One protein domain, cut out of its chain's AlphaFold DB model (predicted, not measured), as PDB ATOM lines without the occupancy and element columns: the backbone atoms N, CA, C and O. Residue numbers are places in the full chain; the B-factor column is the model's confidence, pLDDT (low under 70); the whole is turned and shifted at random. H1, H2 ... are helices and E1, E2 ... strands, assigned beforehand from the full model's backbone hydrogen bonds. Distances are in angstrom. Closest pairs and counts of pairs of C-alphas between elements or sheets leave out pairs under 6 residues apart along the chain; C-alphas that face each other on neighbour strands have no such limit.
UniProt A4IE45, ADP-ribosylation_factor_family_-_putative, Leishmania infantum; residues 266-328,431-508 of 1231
ATOM      1  N   ILE A 266       8.609  -4.165  -5.003       67.66
ATOM      2  CA  ILE A 266       9.481  -5.244  -4.514       67.66
ATOM      3  C   ILE A 266       8.682  -6.512  -4.159       67.66
ATOM      4  O   ILE A 266       9.192  -7.616  -4.333       67.66
ATOM      5  N   GLU A 267       7.447  -6.356  -3.676       65.34
ATOM      6  CA  GLU A 267       6.530  -7.452  -3.333       65.34
ATOM      7  C   GLU A 267       5.832  -8.020  -4.585       65.34
ATOM      8  O   GLU A 267       5.593  -9.225  -4.649       65.34
ATOM      9  N   SER A 268       5.543  -7.180  -5.590       65.00
ATOM     10  CA  SER A 268       4.845  -7.579  -6.822       65.00
ATOM     11  C   SER A 268       5.733  -8.294  -7.847       65.00
ATOM     12  O   SER A 268       5.254  -9.183  -8.546       65.00
ATOM     13  N   GLU A 269       7.016  -7.931  -7.963       72.91
ATOM     14  CA  GLU A 269       7.945  -8.567  -8.910       72.91
ATOM     15  C   GLU A 269       8.520  -9.875  -8.313       72.91
ATOM     16  O   GLU A 269       9.373  -9.823  -7.418       72.91
ATOM     17  N   PRO A 270       8.125 -11.073  -8.796       74.87
ATOM     18  CA  PRO A 270       8.395 -12.346  -8.116       74.87
ATOM     19  C   PRO A 270       9.881 -12.729  -8.069       74.87
ATOM     20  O   PRO A 270      10.289 -13.585  -7.278       74.87
ATOM     21  N   ASN A 271      10.719 -12.131  -8.916       80.53
ATOM     22  CA  ASN A 271      12.166 -12.328  -8.864       80.53
ATOM     23  C   ASN A 271      12.810 -11.471  -7.762       80.53
ATOM     24  O   ASN A 271      13.658 -11.962  -7.017       80.53
ATOM     25  N   CYS A 272      12.353 -10.227  -7.610       80.89
ATOM     26  CA  CYS A 272      12.784  -9.317  -6.552       80.89
ATOM     27  C   CYS A 272      12.285  -9.784  -5.179       80.89
ATOM     28  O   CYS A 272      13.089  -9.879  -4.254       80.89
ATOM     29  N   ALA A 273      11.015 -10.189  -5.068       77.01
ATOM     30  CA  ALA A 273      10.436 -10.724  -3.837       77.01
ATOM     31  C   ALA A 273      11.221 -11.941  -3.306       77.01
ATOM     32  O   ALA A 273      11.562 -11.994  -2.125       77.01
ATOM     33  N   ARG A 274      11.599 -12.885  -4.183       81.02
ATOM     34  CA  ARG A 274      12.436 -14.046  -3.813       81.02
ATOM     35  C   ARG A 274      13.846 -13.652  -3.368       81.02
ATOM     36  O   ARG A 274      14.349 -14.214  -2.398       81.02
ATOM     37  N   ALA A 275      14.481 -12.692  -4.039       82.02
ATOM     38  CA  ALA A 275      15.802 -12.205  -3.638       82.02
ATOM     39  C   ALA A 275      15.757 -11.456  -2.290       82.02
ATOM     40  O   ALA A 275      16.666 -11.591  -1.473       82.02
ATOM     41  N   CYS A 276      14.669 -10.732  -2.015       80.59
ATOM     42  CA  CYS A 276      14.430 -10.076  -0.731       80.59
ATOM     43  C   CYS A 276      14.161 -11.089   0.389       80.59
ATOM     44  O   CYS A 276      14.745 -10.963   1.464       80.59
ATOM     45  N   ALA A 277      13.369 -12.134   0.126       80.68
ATOM     46  CA  ALA A 277      13.175 -13.246   1.056       80.68
ATOM     47  C   ALA A 277      14.511 -13.920   1.420       80.68
ATOM     48  O   ALA A 277      14.774 -14.142   2.594       80.68
ATOM     49  N   ALA A 278      15.425 -14.115   0.460       84.90
ATOM     50  CA  ALA A 278      16.757 -14.664   0.744       84.90
ATOM     51  C   ALA A 278      17.619 -13.776   1.674       84.90
ATOM     52  O   ALA A 278      18.443 -14.300   2.427       84.90
ATOM     53  N   ILE A 279      17.431 -12.447   1.662       84.56
ATOM     54  CA  ILE A 279      18.042 -11.531   2.646       84.56
ATOM     55  C   ILE A 279      17.370 -11.694   4.018       84.56
ATOM     56  O   ILE A 279      18.059 -11.713   5.038       84.56
ATOM     57  N   GLN A 280      16.041 -11.840   4.052       83.34
ATOM     58  CA  GLN A 280      15.278 -12.005   5.293       83.34
ATOM     59  C   GLN A 280      15.556 -13.343   5.992       83.34
ATOM     60  O   GLN A 280      15.741 -13.365   7.210       83.34
ATOM     61  N   ASP A 281      15.667 -14.429   5.228       85.37
ATOM     62  CA  ASP A 281      16.036 -15.759   5.716       85.37
ATOM     63  C   ASP A 281      17.468 -15.761   6.273       85.37
ATOM     64  O   ASP A 281      17.708 -16.268   7.368       85.37
ATOM     65  N   TYR A 282      18.421 -15.137   5.564       86.39
ATOM     66  CA  TYR A 282      19.820 -15.051   6.009       86.39
ATOM     67  C   TYR A 282      19.997 -14.227   7.295       86.39
ATOM     68  O   TYR A 282      20.867 -14.533   8.109       86.39
ATOM     69  N   LEU A 283      19.164 -13.201   7.500       84.32
ATOM     70  CA  LEU A 283      19.150 -12.391   8.721       84.32
ATOM     71  C   LEU A 283      18.241 -12.960   9.830       84.32
ATOM     72  O   LEU A 283      18.084 -12.310  10.864       84.32
ATOM     73  N   GLU A 284      17.663 -14.155   9.647       82.71
ATOM     74  CA  GLU A 284      16.745 -14.812  10.591       82.71
ATOM     75  C   GLU A 284      15.581 -13.896  11.036       82.71
ATOM     76  O   GLU A 284      15.341 -13.674  12.236       82.71
ATOM     77  N   LEU A 285      14.880 -13.296  10.074       74.92
ATOM     78  CA  LEU A 285      13.826 -12.323  10.352       74.92
ATOM     79  C   LEU A 285      12.453 -12.987  10.543       74.92
ATOM     80  O   LEU A 285      12.119 -13.947   9.850       74.92
ATOM     81  N   PRO A 286      11.607 -12.490  11.466       66.20
ATOM     82  CA  PRO A 286      10.268 -13.036  11.640       66.20
ATOM     83  C   PRO A 286       9.409 -12.718  10.409       66.20
ATOM     84  O   PRO A 286       9.190 -11.547  10.099       66.20
ATOM     85  N   ALA A 287       8.844 -13.754   9.781       55.90
ATOM     86  CA  ALA A 287       8.071 -13.691   8.528       55.90
ATOM     87  C   ALA A 287       6.845 -12.740   8.524       55.90
ATOM     88  O   ALA A 287       6.209 -12.552   7.494       55.90
ATOM     89  N   GLY A 288       6.498 -12.132   9.665       54.47
ATOM     90  CA  GLY A 288       5.500 -11.062   9.765       54.47
ATOM     91  C   GLY A 288       6.028  -9.642   9.496       54.47
ATOM     92  O   GLY A 288       5.236  -8.705   9.542       54.47
ATOM     93  N   ARG A 289       7.334  -9.445   9.253       58.29
ATOM     94  CA  ARG A 289       7.925  -8.153   8.847       58.29
ATOM     95  C   ARG A 289       8.129  -8.097   7.326       58.29
ATOM     96  O   ARG A 289       9.259  -8.202   6.862       58.29
ATOM     97  N   SER A 290       7.060  -7.901   6.550       52.92
ATOM     98  CA  SER A 290       7.183  -7.710   5.091       52.92
ATOM     99  C   SER A 290       8.007  -6.458   4.734       52.92
ATOM    100  O   SER A 290       8.853  -6.487   3.843       52.92
ATOM    101  N   SER A 291       7.852  -5.394   5.525       59.34
ATOM    102  CA  SER A 291       8.413  -4.051   5.329       59.34
ATOM    103  C   SER A 291       9.887  -3.872   5.752       59.34
ATOM    104  O   SER A 291      10.232  -2.859   6.364       59.34
ATOM    105  N   TRP A 292      10.773  -4.854   5.530       70.79
ATOM    106  CA  TRP A 292      12.204  -4.672   5.861       70.79
ATOM    107  C   TRP A 292      12.958  -3.868   4.793       70.79
ATOM    108  O   TRP A 292      13.949  -3.219   5.113       70.79
ATOM    109  N   ILE A 293      12.526  -3.902   3.529       73.38
ATOM    110  CA  ILE A 293      13.175  -3.172   2.431       73.38
ATOM    111  C   ILE A 293      12.212  -2.101   1.926       73.38
ATOM    112  O   ILE A 293      11.101  -2.411   1.516       73.38
ATOM    113  N   THR A 294      12.655  -0.847   1.980       67.86
ATOM    114  CA  THR A 294      11.800   0.344   1.842       67.86
ATOM    115  C   THR A 294      12.379   1.338   0.829       67.86
ATOM    116  O   THR A 294      13.526   1.195   0.397       67.86
ATOM    117  N   PHE A 295      11.629   2.387   0.476       68.82
ATOM    118  CA  PHE A 295      12.121   3.499  -0.352       68.82
ATOM    119  C   PHE A 295      12.262   4.804   0.448       68.82
ATOM    120  O   PHE A 295      11.387   5.162   1.241       68.82
ATOM    121  N   GLN A 296      13.329   5.564   0.183       68.47
ATOM    122  CA  GLN A 296      13.560   6.898   0.749       68.47
ATOM    123  C   GLN A 296      13.902   7.894  -0.352       68.47
ATOM    124  O   GLN A 296      14.646   7.596  -1.280       68.47
ATOM    125  N   TRP A 297      13.392   9.112  -0.201       65.75
ATOM    126  CA  TRP A 297      13.562  10.194  -1.161       65.75
ATOM    127  C   TRP A 297      14.120  11.419  -0.436       65.75
ATOM    128  O   TRP A 297      13.621  11.775   0.634       65.75
ATOM    129  N   GLY A 298      15.142  12.058  -1.014       56.66
ATOM    130  CA  GLY A 298      15.667  13.347  -0.538       56.66
ATOM    131  C   GLY A 298      15.035  14.565  -1.227       56.66
ATOM    132  O   GLY A 298      15.107  15.684  -0.724       56.66
ATOM    133  N   GLN A 299      14.404  14.369  -2.392       63.53
ATOM    134  CA  GLN A 299      13.944  15.455  -3.264       63.53
ATOM    135  C   GLN A 299      12.583  15.144  -3.897       63.53
ATOM    136  O   GLN A 299      12.249  13.990  -4.155       63.53
ATOM    137  N   HIS A 300      11.811  16.190  -4.203       61.06
ATOM    138  CA  HIS A 300      10.524  16.061  -4.889       61.06
ATOM    139  C   HIS A 300      10.708  15.596  -6.344       61.06
ATOM    140  O   HIS A 300      11.155  16.361  -7.209       61.06
ATOM    141  N   VAL A 301      10.299  14.357  -6.610       64.68
ATOM    142  CA  VAL A 301      10.118  13.789  -7.951       64.68
ATOM    143  C   VAL A 301       8.618  13.751  -8.250       64.68
ATOM    144  O   VAL A 301       7.831  13.384  -7.383       64.68
ATOM    145  N   SER A 302       8.206  14.175  -9.445       63.65
ATOM    146  CA  SER A 302       6.789  14.248  -9.854       63.65
ATOM    147  C   SER A 302       6.412  13.288 -10.979       63.65
ATOM    148  O   SER A 302       5.231  13.090 -11.235       63.65
ATOM    149  N   ASP A 303       7.407  12.743 -11.674       71.58
ATOM    150  CA  ASP A 303       7.234  11.919 -12.866       71.58
ATOM    151  C   ASP A 303       7.307  10.440 -12.472       71.58
ATOM    152  O   ASP A 303       8.388   9.871 -12.298       71.58
ATOM    153  N   SER A 304       6.134   9.855 -12.249       70.48
ATOM    154  CA  SER A 304       5.963   8.469 -11.816       70.48
ATOM    155  C   SER A 304       6.429   7.472 -12.884       70.48
ATOM    156  O   SER A 304       7.111   6.509 -12.545       70.48
ATOM    157  N   ALA A 305       6.171   7.749 -14.166       73.03
ATOM    158  CA  ALA A 305       6.597   6.911 -15.288       73.03
ATOM    159  C   ALA A 305       8.130   6.855 -15.432       73.03
ATOM    160  O   ALA A 305       8.695   5.781 -15.642       73.03
ATOM    161  N   LYS A 306       8.840   7.982 -15.253       76.88
ATOM    162  CA  LYS A 306      10.316   7.977 -15.209       76.88
ATOM    163  C   LYS A 306      10.866   7.172 -14.033       76.88
ATOM    164  O   LYS A 306      11.891   6.511 -14.188       76.88
ATOM    165  N   VAL A 307      10.217   7.231 -12.868       75.79
ATOM    166  CA  VAL A 307      10.612   6.427 -11.699       75.79
ATOM    167  C   VAL A 307      10.407   4.943 -11.972       75.79
ATOM    168  O   VAL A 307      11.317   4.161 -11.723       75.79
ATOM    169  N   GLU A 308       9.252   4.560 -12.506       74.63
ATOM    170  CA  GLU A 308       8.937   3.173 -12.844       74.63
ATOM    171  C   GLU A 308       9.953   2.601 -13.844       74.63
ATOM    172  O   GLU A 308      10.588   1.585 -13.565       74.63
ATOM    173  N   ALA A 309      10.220   3.313 -14.944       79.99
ATOM    174  CA  ALA A 309      11.232   2.923 -15.926       79.99
ATOM    175  C   ALA A 309      12.655   2.852 -15.328       79.99
ATOM    176  O   ALA A 309      13.459   1.999 -15.710       79.99
ATOM    177  N   PHE A 310      12.985   3.723 -14.367       82.90
ATOM    178  CA  PHE A 310      14.256   3.675 -13.638       82.90
ATOM    179  C   PHE A 310      14.347   2.442 -12.720       82.90
ATOM    180  O   PHE A 310      15.382   1.771 -12.703       82.90
ATOM    181  N   LEU A 311      13.272   2.110 -11.996       79.99
ATOM    182  CA  LEU A 311      13.193   0.922 -11.143       79.99
ATOM    183  C   LEU A 311      13.268  -0.364 -11.975       79.99
ATOM    184  O   LEU A 311      14.121  -1.199 -11.691       79.99
ATOM    185  N   GLN A 312      12.485  -0.480 -13.051       78.67
ATOM    186  CA  GLN A 312      12.542  -1.601 -14.002       78.67
ATOM    187  C   GLN A 312      13.953  -1.815 -14.572       78.67
ATOM    188  O   GLN A 312      14.406  -2.949 -14.722       78.67
ATOM    189  N   ARG A 313      14.678  -0.726 -14.862       82.33
ATOM    190  CA  ARG A 313      16.027  -0.780 -15.441       82.33
ATOM    191  C   ARG A 313      17.121  -1.186 -14.448       82.33
ATOM    192  O   ARG A 313      18.088  -1.826 -14.861       82.33
ATOM    193  N   PHE A 314      17.026  -0.778 -13.180       83.18
ATOM    194  CA  PHE A 314      18.130  -0.912 -12.215       83.18
ATOM    195  C   PHE A 314      17.837  -1.796 -10.997       83.18
ATOM    196  O   PHE A 314      18.772  -2.396 -10.466       83.18
ATOM    197  N   VAL A 315      16.583  -1.899 -10.553       81.16
ATOM    198  CA  VAL A 315      16.165  -2.659  -9.363       81.16
ATOM    199  C   VAL A 315      15.624  -4.020  -9.806       81.16
ATOM    200  O   VAL A 315      14.422  -4.263  -9.863       81.16
ATOM    201  N   THR A 316      16.554  -4.902 -10.167       83.39
ATOM    202  CA  THR A 316      16.292  -6.279 -10.617       83.39
ATOM    203  C   THR A 316      16.686  -7.298  -9.541       83.39
ATOM    204  O   THR A 316      17.290  -6.946  -8.529       83.39
ATOM    205  N   ALA A 317      16.436  -8.594  -9.756       83.22
ATOM    206  CA  ALA A 317      16.924  -9.633  -8.839       83.22
ATOM    207  C   ALA A 317      18.447  -9.553  -8.601       83.22
ATOM    208  O   ALA A 317      18.890  -9.663  -7.461       83.22
ATOM    209  N   THR A 318      19.246  -9.239  -9.633       85.42
ATOM    210  CA  THR A 318      20.713  -9.129  -9.500       85.42
ATOM    211  C   THR A 318      21.161  -7.932  -8.654       85.42
ATOM    212  O   THR A 318      22.264  -7.935  -8.107       85.42
ATOM    213  N   PHE A 319      20.312  -6.911  -8.499       86.82
ATOM    214  CA  PHE A 319      20.539  -5.798  -7.573       86.82
ATOM    215  C   PHE A 319      20.411  -6.261  -6.114       86.82
ATOM    216  O   PHE A 319      21.287  -5.975  -5.298       86.82
ATOM    217  N   PHE A 320      19.389  -7.063  -5.801       85.63
ATOM    218  CA  PHE A 320      19.210  -7.655  -4.472       85.63
ATOM    219  C   PHE A 320      20.204  -8.786  -4.173       85.63
ATOM    220  O   PHE A 320      20.660  -8.905  -3.040       85.63
ATOM    221  N   GLU A 321      20.629  -9.567  -5.169       86.63
ATOM    222  CA  GLU A 321      21.715 -10.550  -5.013       86.63
ATOM    223  C   GLU A 321      23.048  -9.884  -4.640       86.63
ATOM    224  O   GLU A 321      23.772 -10.394  -3.783       86.63
ATOM    225  N   ARG A 322      23.360  -8.711  -5.217       87.38
ATOM    226  CA  ARG A 322      24.512  -7.900  -4.781       87.38
ATOM    227  C   ARG A 322      24.342  -7.420  -3.344       87.38
ATOM    228  O   ARG A 322      25.273  -7.576  -2.567       87.38
ATOM    229  N   ALA A 323      23.162  -6.919  -2.975       86.74
ATOM    230  CA  ALA A 323      22.878  -6.503  -1.601       86.74
ATOM    231  C   ALA A 323      23.040  -7.659  -0.594       86.74
ATOM    232  O   ALA A 323      23.604  -7.476   0.481       86.74
ATOM    233  N   LEU A 324      22.612  -8.873  -0.957       88.13
ATOM    234  CA  LEU A 324      22.836 -10.084  -0.166       88.13
ATOM    235  C   LEU A 324      24.332 -10.411  -0.029       88.13
ATOM    236  O   LEU A 324      24.761 -10.837   1.043       88.13
ATOM    237  N   GLN A 325      25.138 -10.190  -1.072       90.16
ATOM    238  CA  GLN A 325      26.592 -10.329  -0.973       90.16
ATOM    239  C   GLN A 325      27.200  -9.266  -0.041       90.16
ATOM    240  O   GLN A 325      27.967  -9.635   0.840       90.16
ATOM    241  N   SER A 326      26.785  -7.998  -0.133       89.04
ATOM    242  CA  SER A 326      27.197  -6.921   0.785       89.04
ATOM    243  C   SER A 326      26.916  -7.254   2.256       89.04
ATOM    244  O   SER A 326      27.766  -7.036   3.124       89.04
ATOM    245  N   VAL A 327      25.730  -7.819   2.530       89.07
ATOM    246  CA  VAL A 327      25.306  -8.291   3.861       89.07
ATOM    247  C   VAL A 327      26.181  -9.455   4.334       89.07
ATOM    248  O   VAL A 327      26.649  -9.439   5.471       89.07
ATOM    249  N   ARG A 328      26.455 -10.445   3.473       90.55
ATOM    250  CA  ARG A 328      27.360 -11.568   3.788       90.55
ATOM    251  C   ARG A 328      28.783 -11.095   4.069       90.55
ATOM    252  O   ARG A 328      29.380 -11.538   5.043       90.55
ATOM    253  N   ALA A 431      29.207 -16.288  13.964       82.59
ATOM    254  CA  ALA A 431      28.356 -15.862  12.844       82.59
ATOM    255  C   ALA A 431      26.917 -15.561  13.294       82.59
ATOM    256  O   ALA A 431      26.340 -14.540  12.916       82.59
ATOM    257  N   ALA A 432      26.346 -16.417  14.148       85.73
ATOM    258  CA  ALA A 432      25.017 -16.196  14.719       85.73
ATOM    259  C   ALA A 432      24.972 -14.923  15.587       85.73
ATOM    260  O   ALA A 432      23.978 -14.191  15.579       85.73
ATOM    261  N   LEU A 433      26.062 -14.614  16.302       87.13
ATOM    262  CA  LEU A 433      26.193 -13.374  17.068       87.13
ATOM    263  C   LEU A 433      26.305 -12.140  16.150       87.13
ATOM    264  O   LEU A 433      25.640 -11.136  16.407       87.13
ATOM    265  N   ALA A 434      27.064 -12.227  15.053       88.73
ATOM    266  CA  ALA A 434      27.163 -11.173  14.040       88.73
ATOM    267  C   ALA A 434      25.804 -10.860  13.382       88.73
ATOM    268  O   ALA A 434      25.388  -9.699  13.341       88.73
ATOM    269  N   ILE A 435      25.069 -11.891  12.942       89.25
ATOM    270  CA  ILE A 435      23.709 -11.759  12.388       89.25
ATOM    271  C   ILE A 435      22.772 -11.113  13.415       89.25
ATOM    272  O   ILE A 435      22.024 -10.188  13.089       89.25
ATOM    273  N   ARG A 436      22.847 -11.547  14.680       88.42
ATOM    274  CA  ARG A 436      22.045 -10.988  15.770       88.42
ATOM    275  C   ARG A 436      22.299  -9.492  15.979       88.42
ATOM    276  O   ARG A 436      21.325  -8.755  16.111       88.42
ATOM    277  N   PHE A 437      23.555  -9.033  15.968       89.48
ATOM    278  CA  PHE A 437      23.862  -7.604  16.106       89.48
ATOM    279  C   PHE A 437      23.260  -6.760  14.980       89.48
ATOM    280  O   PHE A 437      22.729  -5.686  15.259       89.48
ATOM    281  N   ILE A 438      23.287  -7.244  13.735       88.40
ATOM    282  CA  ILE A 438      22.638  -6.556  12.611       88.40
ATOM    283  C   ILE A 438      21.113  -6.549  12.812       88.40
ATOM    284  O   ILE A 438      20.501  -5.483  12.804       88.40
ATOM    285  N   ARG A 439      20.499  -7.713  13.070       86.77
ATOM    286  CA  ARG A 439      19.041  -7.870  13.237       86.77
ATOM    287  C   ARG A 439      18.445  -7.014  14.359       86.77
ATOM    288  O   ARG A 439      17.317  -6.546  14.222       86.77
ATOM    289  N   GLU A 440      19.146  -6.859  15.481       83.67
ATOM    290  CA  GLU A 440      18.641  -6.113  16.645       83.67
ATOM    291  C   GLU A 440      18.785  -4.588  16.486       83.67
ATOM    292  O   GLU A 440      17.980  -3.846  17.044       83.67
ATOM    293  N   ASN A 441      19.759  -4.113  15.698       83.27
ATOM    294  CA  ASN A 441      20.091  -2.685  15.592       83.27
ATOM    295  C   ASN A 441      19.693  -2.036  14.251       83.27
ATOM    296  O   ASN A 441      19.654  -0.808  14.155       83.27
ATOM    297  N   VAL A 442      19.349  -2.830  13.231       83.41
ATOM    298  CA  VAL A 442      18.828  -2.369  11.934       83.41
ATOM    299  C   VAL A 442      17.313  -2.596  11.876       83.41
ATOM    300  O   VAL A 442      16.824  -3.703  12.074       83.41
ATOM    301  N   ALA A 443      16.555  -1.535  11.596       74.57
ATOM    302  CA  ALA A 443      15.109  -1.582  11.378       74.57
ATOM    303  C   ALA A 443      14.737  -2.050   9.961       74.57
ATOM    304  O   ALA A 443      13.684  -2.661   9.779       74.57
ATOM    305  N   GLY A 444      15.588  -1.752   8.976       77.32
ATOM    306  CA  GLY A 444      15.382  -2.099   7.574       77.32
ATOM    307  C   GLY A 444      16.552  -1.691   6.675       77.32
ATOM    308  O   GLY A 444      17.483  -1.009   7.105       77.32
ATOM    309  N   LEU A 445      16.484  -2.086   5.407       82.03
ATOM    310  CA  LEU A 445      17.288  -1.529   4.318       82.03
ATOM    311  C   LEU A 445      16.434  -0.546   3.511       82.03
ATOM    312  O   LEU A 445      15.204  -0.650   3.469       82.03
ATOM    313  N   CYS A 446      17.072   0.420   2.862       76.37
ATOM    314  CA  CYS A 446      16.365   1.464   2.140       76.37
ATOM    315  C   CYS A 446      17.028   1.792   0.805       76.37
ATOM    316  O   CYS A 446      18.215   2.105   0.757       76.37
ATOM    317  N   ILE A 447      16.251   1.752  -0.274       79.86
ATOM    318  CA  ILE A 447      16.675   2.191  -1.602       79.86
ATOM    319  C   ILE A 447      16.494   3.712  -1.661       79.86
ATOM    320  O   ILE A 447      15.363   4.210  -1.610       79.86
ATOM    321  N   GLN A 448      17.598   4.455  -1.754       77.10
ATOM    322  CA  GLN A 448      17.557   5.914  -1.828       77.10
ATOM    323  C   GLN A 448      17.377   6.373  -3.284       77.10
ATOM    324  O   GLN A 448      18.230   6.153  -4.145       77.10
ATOM    325  N   LEU A 449      16.255   7.039  -3.552       74.20
ATOM    326  CA  LEU A 449      15.868   7.545  -4.865       74.20
ATOM    327  C   LEU A 449      16.098   9.059  -4.935       74.20
ATOM    328  O   LEU A 449      15.226   9.881  -4.648       74.20
ATOM    329  N   ASP A 450      17.317   9.425  -5.326       72.82
ATOM    330  CA  ASP A 450      17.706  10.816  -5.546       72.82
ATOM    331  C   ASP A 450      17.293  11.280  -6.944       72.82
ATOM    332  O   ASP A 450      17.657  10.671  -7.954       72.82
ATOM    333  N   LYS A 451      16.611  12.430  -7.022       71.40
ATOM    334  CA  LYS A 451      16.137  13.030  -8.282       71.40
ATOM    335  C   LYS A 451      17.224  13.075  -9.367       71.40
ATOM    336  O   LYS A 451      16.968  12.694 -10.503       71.40
ATOM    337  N   ARG A 452      18.451  13.473  -9.010       74.48
ATOM    338  CA  ARG A 452      19.598  13.560  -9.938       74.48
ATOM    339  C   ARG A 452      20.014  12.212 -10.537       74.48
ATOM    340  O   ARG A 452      20.578  12.198 -11.627       74.48
ATOM    341  N   VAL A 453      19.794  11.110  -9.820       75.21
ATOM    342  CA  VAL A 453      20.117   9.748 -10.273       75.21
ATOM    343  C   VAL A 453      18.992   9.231 -11.169       75.21
ATOM    344  O   VAL A 453      19.274   8.750 -12.265       75.21
ATOM    345  N   VAL A 454      17.734   9.439 -10.762       74.35
ATOM    346  CA  VAL A 454      16.537   9.079 -11.545       74.35
ATOM    347  C   VAL A 454      16.491   9.829 -12.884       74.35
ATOM    348  O   VAL A 454      16.308   9.205 -13.923       74.35
ATOM    349  N   GLU A 455      16.720  11.148 -12.893       75.87
ATOM    350  CA  GLU A 455      16.691  11.970 -14.117       75.87
ATOM    351  C   GLU A 455      17.820  11.637 -15.102       75.87
ATOM    352  O   GLU A 455      17.625  11.745 -16.311       75.87
ATOM    353  N   LYS A 456      19.001  11.240 -14.608       77.08
ATOM    354  CA  LYS A 456      20.132  10.853 -15.466       77.08
ATOM    355  C   LYS A 456      20.047   9.404 -15.941       77.08
ATOM    356  O   LYS A 456      20.534   9.101 -17.025       77.08
ATOM    357  N   GLY A 457      19.491   8.500 -15.131       72.85
ATOM    358  CA  GLY A 457      19.368   7.078 -15.466       72.85
ATOM    359  C   GLY A 457      20.703   6.378 -15.758       72.85
ATOM    360  O   GLY A 457      20.736   5.440 -16.553       72.85
ATOM    361  N   THR A 458      21.812   6.851 -15.173       76.21
ATOM    362  CA  THR A 458      23.179   6.371 -15.469       76.21
ATOM    363  C   THR A 458      23.702   5.310 -14.503       76.21
ATOM    364  O   THR A 458      24.644   4.603 -14.848       76.21
ATOM    365  N   ALA A 459      23.151   5.216 -13.292       79.64
ATOM    366  CA  ALA A 459      23.659   4.360 -12.221       79.64
ATOM    367  C   ALA A 459      22.502   3.783 -11.385       79.64
ATOM    368  O   ALA A 459      21.468   4.445 -11.271       79.64
ATOM    369  N   PRO A 460      22.668   2.586 -10.789       81.57
ATOM    370  CA  PRO A 460      21.679   2.028  -9.871       81.57
ATOM    371  C   PRO A 460      21.555   2.883  -8.597       81.57
ATOM    372  O   PRO A 460      22.526   3.538  -8.205       81.57
ATOM    373  N   PRO A 461      20.386   2.878  -7.932       82.34
ATOM    374  CA  PRO A 461      20.195   3.614  -6.687       82.34
ATOM    375  C   PRO A 461      21.009   2.980  -5.541       82.34
ATOM    376  O   PRO A 461      21.099   1.753  -5.474       82.34
ATOM    377  N   PRO A 462      21.599   3.770  -4.627       80.30
ATOM    378  CA  PRO A 462      22.291   3.221  -3.467       80.30
ATOM    379  C   PRO A 462      21.304   2.619  -2.455       80.30
ATOM    380  O   PRO A 462      20.184   3.108  -2.282       80.30
ATOM    381  N   ILE A 463      21.749   1.566  -1.764       82.64
ATOM    382  CA  ILE A 463      21.048   0.971  -0.622       82.64
ATOM    383  C   ILE A 463      21.741   1.452   0.652       82.64
ATOM    384  O   ILE A 463      22.956   1.317   0.773       82.64
ATOM    385  N   VAL A 464      20.963   1.989   1.587       79.63
ATOM    386  CA  VAL A 464      21.425   2.462   2.900       79.63
ATOM    387  C   VAL A 464      20.700   1.726   4.022       79.63
ATOM    388  O   VAL A 464      19.607   1.182   3.836       79.63
ATOM    389  N   THR A 465      21.302   1.707   5.201       82.12
ATOM    390  CA  THR A 465      20.741   1.096   6.406       82.12
ATOM    391  C   THR A 465      19.788   2.055   7.129       82.12
ATOM    392  O   THR A 465      19.991   3.269   7.176       82.12
ATOM    393  N   LEU A 466      18.714   1.515   7.711       74.02
ATOM    394  CA  LEU A 466      17.840   2.238   8.637       74.02
ATOM    395  C   LEU A 466      18.096   1.718  10.048       74.02
ATOM    396  O   LEU A 466      17.818   0.556  10.335       74.02
ATOM    397  N   HIS A 467      18.609   2.561  10.941       78.19
ATOM    398  CA  HIS A 467      18.843   2.183  12.335       78.19
ATOM    399  C   HIS A 467      17.526   1.991  13.109       78.19
ATOM    400  O   HIS A 467      16.534   2.682  12.866       78.19
ATOM    401  N   ALA A 468      17.526   1.085  14.088       72.71
ATOM    402  CA  ALA A 468      16.467   0.991  15.088       72.71
ATOM    403  C   ALA A 468      16.435   2.251  15.972       72.71
ATOM    404  O   ALA A 468      17.476   2.820  16.297       72.71
ATOM    405  N   SER A 469      15.247   2.675  16.420       64.08
ATOM    406  CA  SER A 469      15.066   3.911  17.206       64.08
ATOM    407  C   SER A 469      15.825   3.940  18.539       64.08
ATOM    408  O   SER A 469      16.078   5.014  19.078       64.08
ATOM    409  N   GLU A 470      16.172   2.769  19.071       66.76
ATOM    410  CA  GLU A 470      16.882   2.594  20.342       66.76
ATOM    411  C   GLU A 470      18.402   2.425  20.158       66.76
ATOM    412  O   GLU A 470      19.145   2.551  21.129       66.76
ATOM    413  N   TYR A 471      18.889   2.198  18.928       74.09
ATOM    414  CA  TYR A 471      20.299   1.897  18.634       74.09
ATOM    415  C   TYR A 471      21.258   2.966  19.178       74.09
ATOM    416  O   TYR A 471      22.240   2.645  19.852       74.09
ATOM    417  N   GLU A 472      20.940   4.245  18.952       68.51
ATOM    418  CA  GLU A 472      21.753   5.373  19.426       68.51
ATOM    419  C   GLU A 472      21.825   5.466  20.956       68.51
ATOM    420  O   GLU A 472      22.857   5.850  21.509       68.51
ATOM    421  N   GLN A 473      20.740   5.101  21.645       65.54
ATOM    422  CA  GLN A 473      20.673   5.110  23.105       65.54
ATOM    423  C   GLN A 473      21.437   3.913  23.678       65.54
ATOM    424  O   GLN A 473      22.289   4.088  24.549       65.54
ATOM    425  N   HIS A 474      21.196   2.718  23.131       70.77
ATOM    426  CA  HIS A 474      21.821   1.474  23.570       70.77
ATOM    427  C   HIS A 474      23.344   1.482  23.368       70.77
ATOM    428  O   HIS A 474      24.090   1.153  24.288       70.77
ATOM    429  N   CYS A 475      23.826   1.914  22.199       77.17
ATOM    430  CA  CYS A 475      25.254   1.922  21.862       77.17
ATOM    431  C   CYS A 475      25.996   3.204  22.295       77.17
ATOM    432  O   CYS A 475      27.174   3.380  21.973       77.17
ATOM    433  N   ARG A 476      25.353   4.095  23.066       69.81
ATOM    434  CA  ARG A 476      25.933   5.370  23.525       69.81
ATOM    435  C   ARG A 476      27.332   5.237  24.158       69.81
ATOM    436  O   ARG A 476      28.203   6.032  23.792       69.81
ATOM    437  N   PRO A 477      27.615   4.274  25.060       74.68
ATOM    438  CA  PRO A 477      28.964   4.105  25.597       74.68
ATOM    439  C   PRO A 477      30.017   3.712  24.554       74.68
ATOM    440  O   PRO A 477      31.144   4.204  24.635       74.68
ATOM    441  N   ALA A 478      29.659   2.885  23.564       82.53
ATOM    442  CA  ALA A 478      30.544   2.537  22.454       82.53
ATOM    443  C   ALA A 478      30.884   3.771  21.605       82.53
ATOM    444  O   ALA A 478      32.065   4.057  21.407       82.53
ATOM    445  N   PHE A 479      29.890   4.582  21.214       77.02
ATOM    446  CA  PHE A 479      30.141   5.826  20.472       77.02
ATOM    447  C   PHE A 479      31.041   6.799  21.244       77.02
ATOM    448  O   PHE A 479      31.946   7.393  20.661       77.02
ATOM    449  N   LEU A 480      30.849   6.938  22.563       72.79
ATOM    450  CA  LEU A 480      31.709   7.776  23.407       72.79
ATOM    451  C   LEU A 480      33.155   7.261  23.476       72.79
ATOM    452  O   LEU A 480      34.085   8.069  23.502       72.79
ATOM    453  N   LEU A 481      33.364   5.941  23.501       81.79
ATOM    454  CA  LEU A 481      34.698   5.337  23.480       81.79
ATOM    455  C   LEU A 481      35.383   5.545  22.119       81.79
ATOM    456  O   LEU A 481      36.525   6.004  22.073       81.79
ATOM    457  N   VAL A 482      34.672   5.278  21.021       81.13
ATOM    458  CA  VAL A 482      35.152   5.472  19.643       81.13
ATOM    459  C   VAL A 482      35.473   6.949  19.377       81.13
ATOM    460  O   VAL A 482      36.534   7.261  18.843       81.13
ATOM    461  N   ALA A 483      34.626   7.879  19.826       73.11
ATOM    462  CA  ALA A 483      34.886   9.316  19.722       73.11
ATOM    463  C   ALA A 483      36.114   9.756  20.543       73.11
ATOM    464  O   ALA A 483      36.916  10.557  20.062       73.11
ATOM    465  N   LYS A 484      36.309   9.218  21.758       74.35
ATOM    466  CA  LYS A 484      37.528   9.457  22.559       74.35
ATOM    467  C   LYS A 484      38.786   8.936  21.858       74.35
ATOM    468  O   LYS A 484      39.795   9.632  21.880       74.35
ATOM    469  N   CYS A 485      38.709   7.768  21.218       76.60
ATOM    470  CA  CYS A 485      39.796   7.212  20.412       76.60
ATOM    471  C   CYS A 485      40.124   8.134  19.220       76.60
ATOM    472  O   CYS A 485      41.245   8.628  19.120       76.60
ATOM    473  N   HIS A 486      39.130   8.483  18.393       74.06
ATOM    474  CA  HIS A 486      39.307   9.347  17.213       74.06
ATOM    475  C   HIS A 486      39.809  10.769  17.519       74.06
ATOM    476  O   HIS A 486      40.441  11.387  16.666       74.06
ATOM    477  N   ARG A 487      39.557  11.306  18.724       69.26
ATOM    478  CA  ARG A 487      40.113  12.604  19.164       69.26
ATOM    479  C   ARG A 487      41.627  12.571  19.408       69.26
ATOM    480  O   ARG A 487      42.242  13.630  19.465       69.26
ATOM    481  N   VAL A 488      42.209  11.388  19.611       68.85
ATOM    482  CA  VAL A 488      43.626  11.201  19.973       68.85
ATOM    483  C   VAL A 488      44.402  10.463  18.873       68.85
ATOM    484  O   VAL A 488      45.598  10.692  18.704       68.85
ATOM    485  N   LEU A 489      43.728   9.600  18.108       66.84
ATOM    486  CA  LEU A 489      44.311   8.730  17.089       66.84
ATOM    487  C   LEU A 489      43.622   8.961  15.729       66.84
ATOM    488  O   LEU A 489      42.393   8.904  15.650       66.84
ATOM    489  N   PRO A 490      44.377   9.215  14.643       59.84
ATOM    490  CA  PRO A 490      43.797   9.514  13.337       59.84
ATOM    491  C   PRO A 490      43.118   8.287  12.712       59.84
ATOM    492  O   PRO A 490      43.669   7.185  12.707       59.84
ATOM    493  N   ARG A 491      41.942   8.500  12.106       57.93
ATOM    494  CA  ARG A 491      41.196   7.469  11.367       57.93
ATOM    495  C   ARG A 491      42.033   6.869  10.232       57.93
ATOM    496  O   ARG A 491      42.334   7.547   9.253       57.93
ATOM    497  N   LYS A 492      42.298   5.566  10.320       51.83
ATOM    498  CA  LYS A 492      42.656   4.701   9.188       51.83
ATOM    499  C   LYS A 492      41.559   3.648   9.027       51.83
ATOM    500  O   LYS A 492      41.673   2.570   9.591       51.83
ATOM    501  N   HIS A 493      40.490   3.983   8.306       52.89
ATOM    502  CA  HIS A 493      39.489   2.990   7.903       52.89
ATOM    503  C   HIS A 493      39.914   2.324   6.596       52.89
ATOM    504  O   HIS A 493      40.274   3.012   5.634       52.89
ATOM    505  N   HIS A 494      39.797   0.999   6.532       52.79
ATOM    506  CA  HIS A 494      39.794   0.275   5.268       52.79
ATOM    507  C   HIS A 494      38.447   0.467   4.565       52.79
ATOM    508  O   HIS A 494      37.557  -0.369   4.666       52.79
ATOM    509  N   VAL A 495      38.307   1.577   3.835       54.89
ATOM    510  CA  VAL A 495      37.114   1.860   3.025       54.89
ATOM    511  C   VAL A 495      36.983   0.797   1.930       54.89
ATOM    512  O   VAL A 495      37.669   0.871   0.903       54.89
ATOM    513  N   THR A 496      36.101  -0.189   2.116       58.26
ATOM    514  CA  THR A 496      35.633  -0.976   0.970       58.26
ATOM    515  C   THR A 496      34.791  -0.072   0.067       58.26
ATOM    516  O   THR A 496      34.190   0.906   0.512       58.26
ATOM    517  N   LYS A 497      34.755  -0.356  -1.240       66.20
ATOM    518  CA  LYS A 497      33.971   0.449  -2.197       66.20
ATOM    519  C   LYS A 497      32.452   0.256  -2.054       66.20
ATOM    520  O   LYS A 497      31.703   0.871  -2.810       66.20
ATOM    521  N   ASP A 498      32.012  -0.607  -1.141       79.48
ATOM    522  CA  ASP A 498      30.617  -0.976  -0.942       79.48
ATOM    523  C   ASP A 498      30.048  -0.313   0.320       79.48
ATOM    524  O   ASP A 498      30.289  -0.744   1.448       79.48
ATOM    525  N   VAL A 499      29.259   0.739   0.096       81.42
ATOM    526  CA  VAL A 499      28.638   1.557   1.146       81.42
ATOM    527  C   VAL A 499      27.759   0.719   2.079       81.42
ATOM    528  O   VAL A 499      27.805   0.917   3.290       81.42
ATOM    529  N   LEU A 500      27.002  -0.246   1.544       84.95
ATOM    530  CA  LEU A 500      26.087  -1.058   2.349       84.95
ATOM    531  C   LEU A 500      26.859  -1.984   3.297       84.95
ATOM    532  O   LEU A 500      26.469  -2.156   4.451       84.95
ATOM    533  N   SER A 501      27.968  -2.563   2.825       86.50
ATOM    534  CA  SER A 501      28.807  -3.418   3.665       86.50
ATOM    535  C   SER A 501      29.499  -2.620   4.778       86.50
ATOM    536  O   SER A 501      29.566  -3.105   5.907       86.50
ATOM    537  N   GLU A 502      29.980  -1.400   4.494       84.92
ATOM    538  CA  GLU A 502      30.550  -0.509   5.519       84.92
ATOM    539  C   GLU A 502      29.524  -0.111   6.586       84.92
ATOM    540  O   GLU A 502      29.804  -0.267   7.772       84.92
ATOM    541  N   GLU A 503      28.327   0.347   6.199       84.05
ATOM    542  CA  GLU A 503      27.293   0.748   7.167       84.05
ATOM    543  C   GLU A 503      26.873  -0.419   8.078       84.05
ATOM    544  O   GLU A 503      26.806  -0.270   9.299       84.05
ATOM    545  N   LEU A 504      26.649  -1.611   7.510       88.12
ATOM    546  CA  LEU A 504      26.307  -2.808   8.287       88.12
ATOM    547  C   LEU A 504      27.445  -3.244   9.223       88.12
ATOM    548  O   LEU A 504      27.179  -3.667  10.353       88.12
ATOM    549  N   TYR A 505      28.701  -3.120   8.780       89.20
ATOM    550  CA  TYR A 505      29.870  -3.378   9.619       89.20
ATOM    551  C   TYR A 505      29.966  -2.371  10.772       89.20
ATOM    552  O   TYR A 505      30.124  -2.796  11.915       89.20
ATOM    553  N   GLU A 506      29.808  -1.063  10.523       85.25
ATOM    554  CA  GLU A 506      29.815  -0.042  11.581       85.25
ATOM    555  C   GLU A 506      28.710  -0.289  12.620       85.25
ATOM    556  O   GLU A 506      28.970  -0.191  13.824       85.25
ATOM    557  N   VAL A 507      27.492  -0.648  12.192       86.56
ATOM    558  CA  VAL A 507      26.381  -0.948  13.113       86.56
ATOM    559  C   VAL A 507      26.720  -2.125  14.031       86.56
ATOM    560  O   VAL A 507      26.614  -2.020  15.256       86.56
ATOM    561  N   ALA A 508      27.185  -3.233  13.456       89.28
ATOM    562  CA  ALA A 508      27.520  -4.431  14.215       89.28
ATOM    563  C   ALA A 508      28.778  -4.259  15.092       89.28
ATOM    564  O   ALA A 508      28.809  -4.753  16.219       89.28
TER     565      ALA A 508
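Overview. This is residues 266 to 328 and 431 to 508 of the 1231 residues of the protein "ADP-ribosylation_factor_family_-_putative" of Leishmania infantum (UniProt A4IE45). A small, strongly twisted sheet of three strands, E1, E2 and E3, lies near the middle, with H8 packed over one face along E3; H3 meets the beginning of H8, H1 lies side by side with H3, and H4 stands crosswise at the end of H8. Beyond one end of the sheet H2 meets H5, and beyond the other H6 leads to H7, which sticks out with residues 487 to 492. The 141 printed residues hold eight named helices and three named strands, in the order H1 E1 H2 H3 H4 E2 H5 E3 H6 H7 H8, and the class is mostly helix; the mixed sheet has the order E1, E2, E3. The whole is only just compact, close to loose, with a radius of gyration of the C-alphas of 16.9 A and spans of 50 by 34 by 25 A.

Arrangement. H1, residues 270 to 282, touches H3, residues 317 to 328, at a shallow tilt of 9 degrees, the same way; the closest C-alphas, Cys 272 and Ala 317, are 4.7 A apart. E1, residues 293 to 296, is parallel to E2, residues 442 to 448, with N 447 and O 294 at 2.9 A. H2, residues 304 to 314, touches H5, residues 451 to 456, closest at C-alphas 310 and 454, 6.2 A. E2 is antiparallel to E3, residues 463 to 467, with N 446 and O 464 at 2.8 A. H8, residues 499 to 508, is on the sheet, over E3, at a height of 8.8 A, making two layers, a sheet with a helix on one face; their closest C-alphas, 464 and 500, are 5.9 A apart. H3 touches H8 with residues 323 to 327 alone, closest at C-alphas 326 and 501, 4.8 A. H4, residues 431 to 441, touches H8 about perpendicular, at 86 degrees, closest at C-alphas 437 and 508, 5.2 A. H6, residues 471 to 474, and H7, residues 476 to 486, meet only through their link. Every O i to N i+4 pair is within hydrogen-bond range in H1, H2, H3, H4, H7 and H8; H5 has 1 of 2, and H6 is too short for one.

Along the chain. H1 begins at C-alpha 270 (8.395, -12.346, -8.116) and spans 18.4 A; H3 spans 16.5 A and E2 16.1 A. H8 ends at C-alpha 508 (27.520, -4.431, 14.215).

Size, cuts and confidence. The C-alphas of Ala 305 and Val 488, the two farthest apart, are 51.3 A apart. Residues 329 to 430 are not printed; C-alphas 328 and 431 are 10.1 A apart across the cut. The link from H7 to H8 is long. Mean pLDDT of the printed part is 76.3, and 34 residues are under 70, among them 487 to 497.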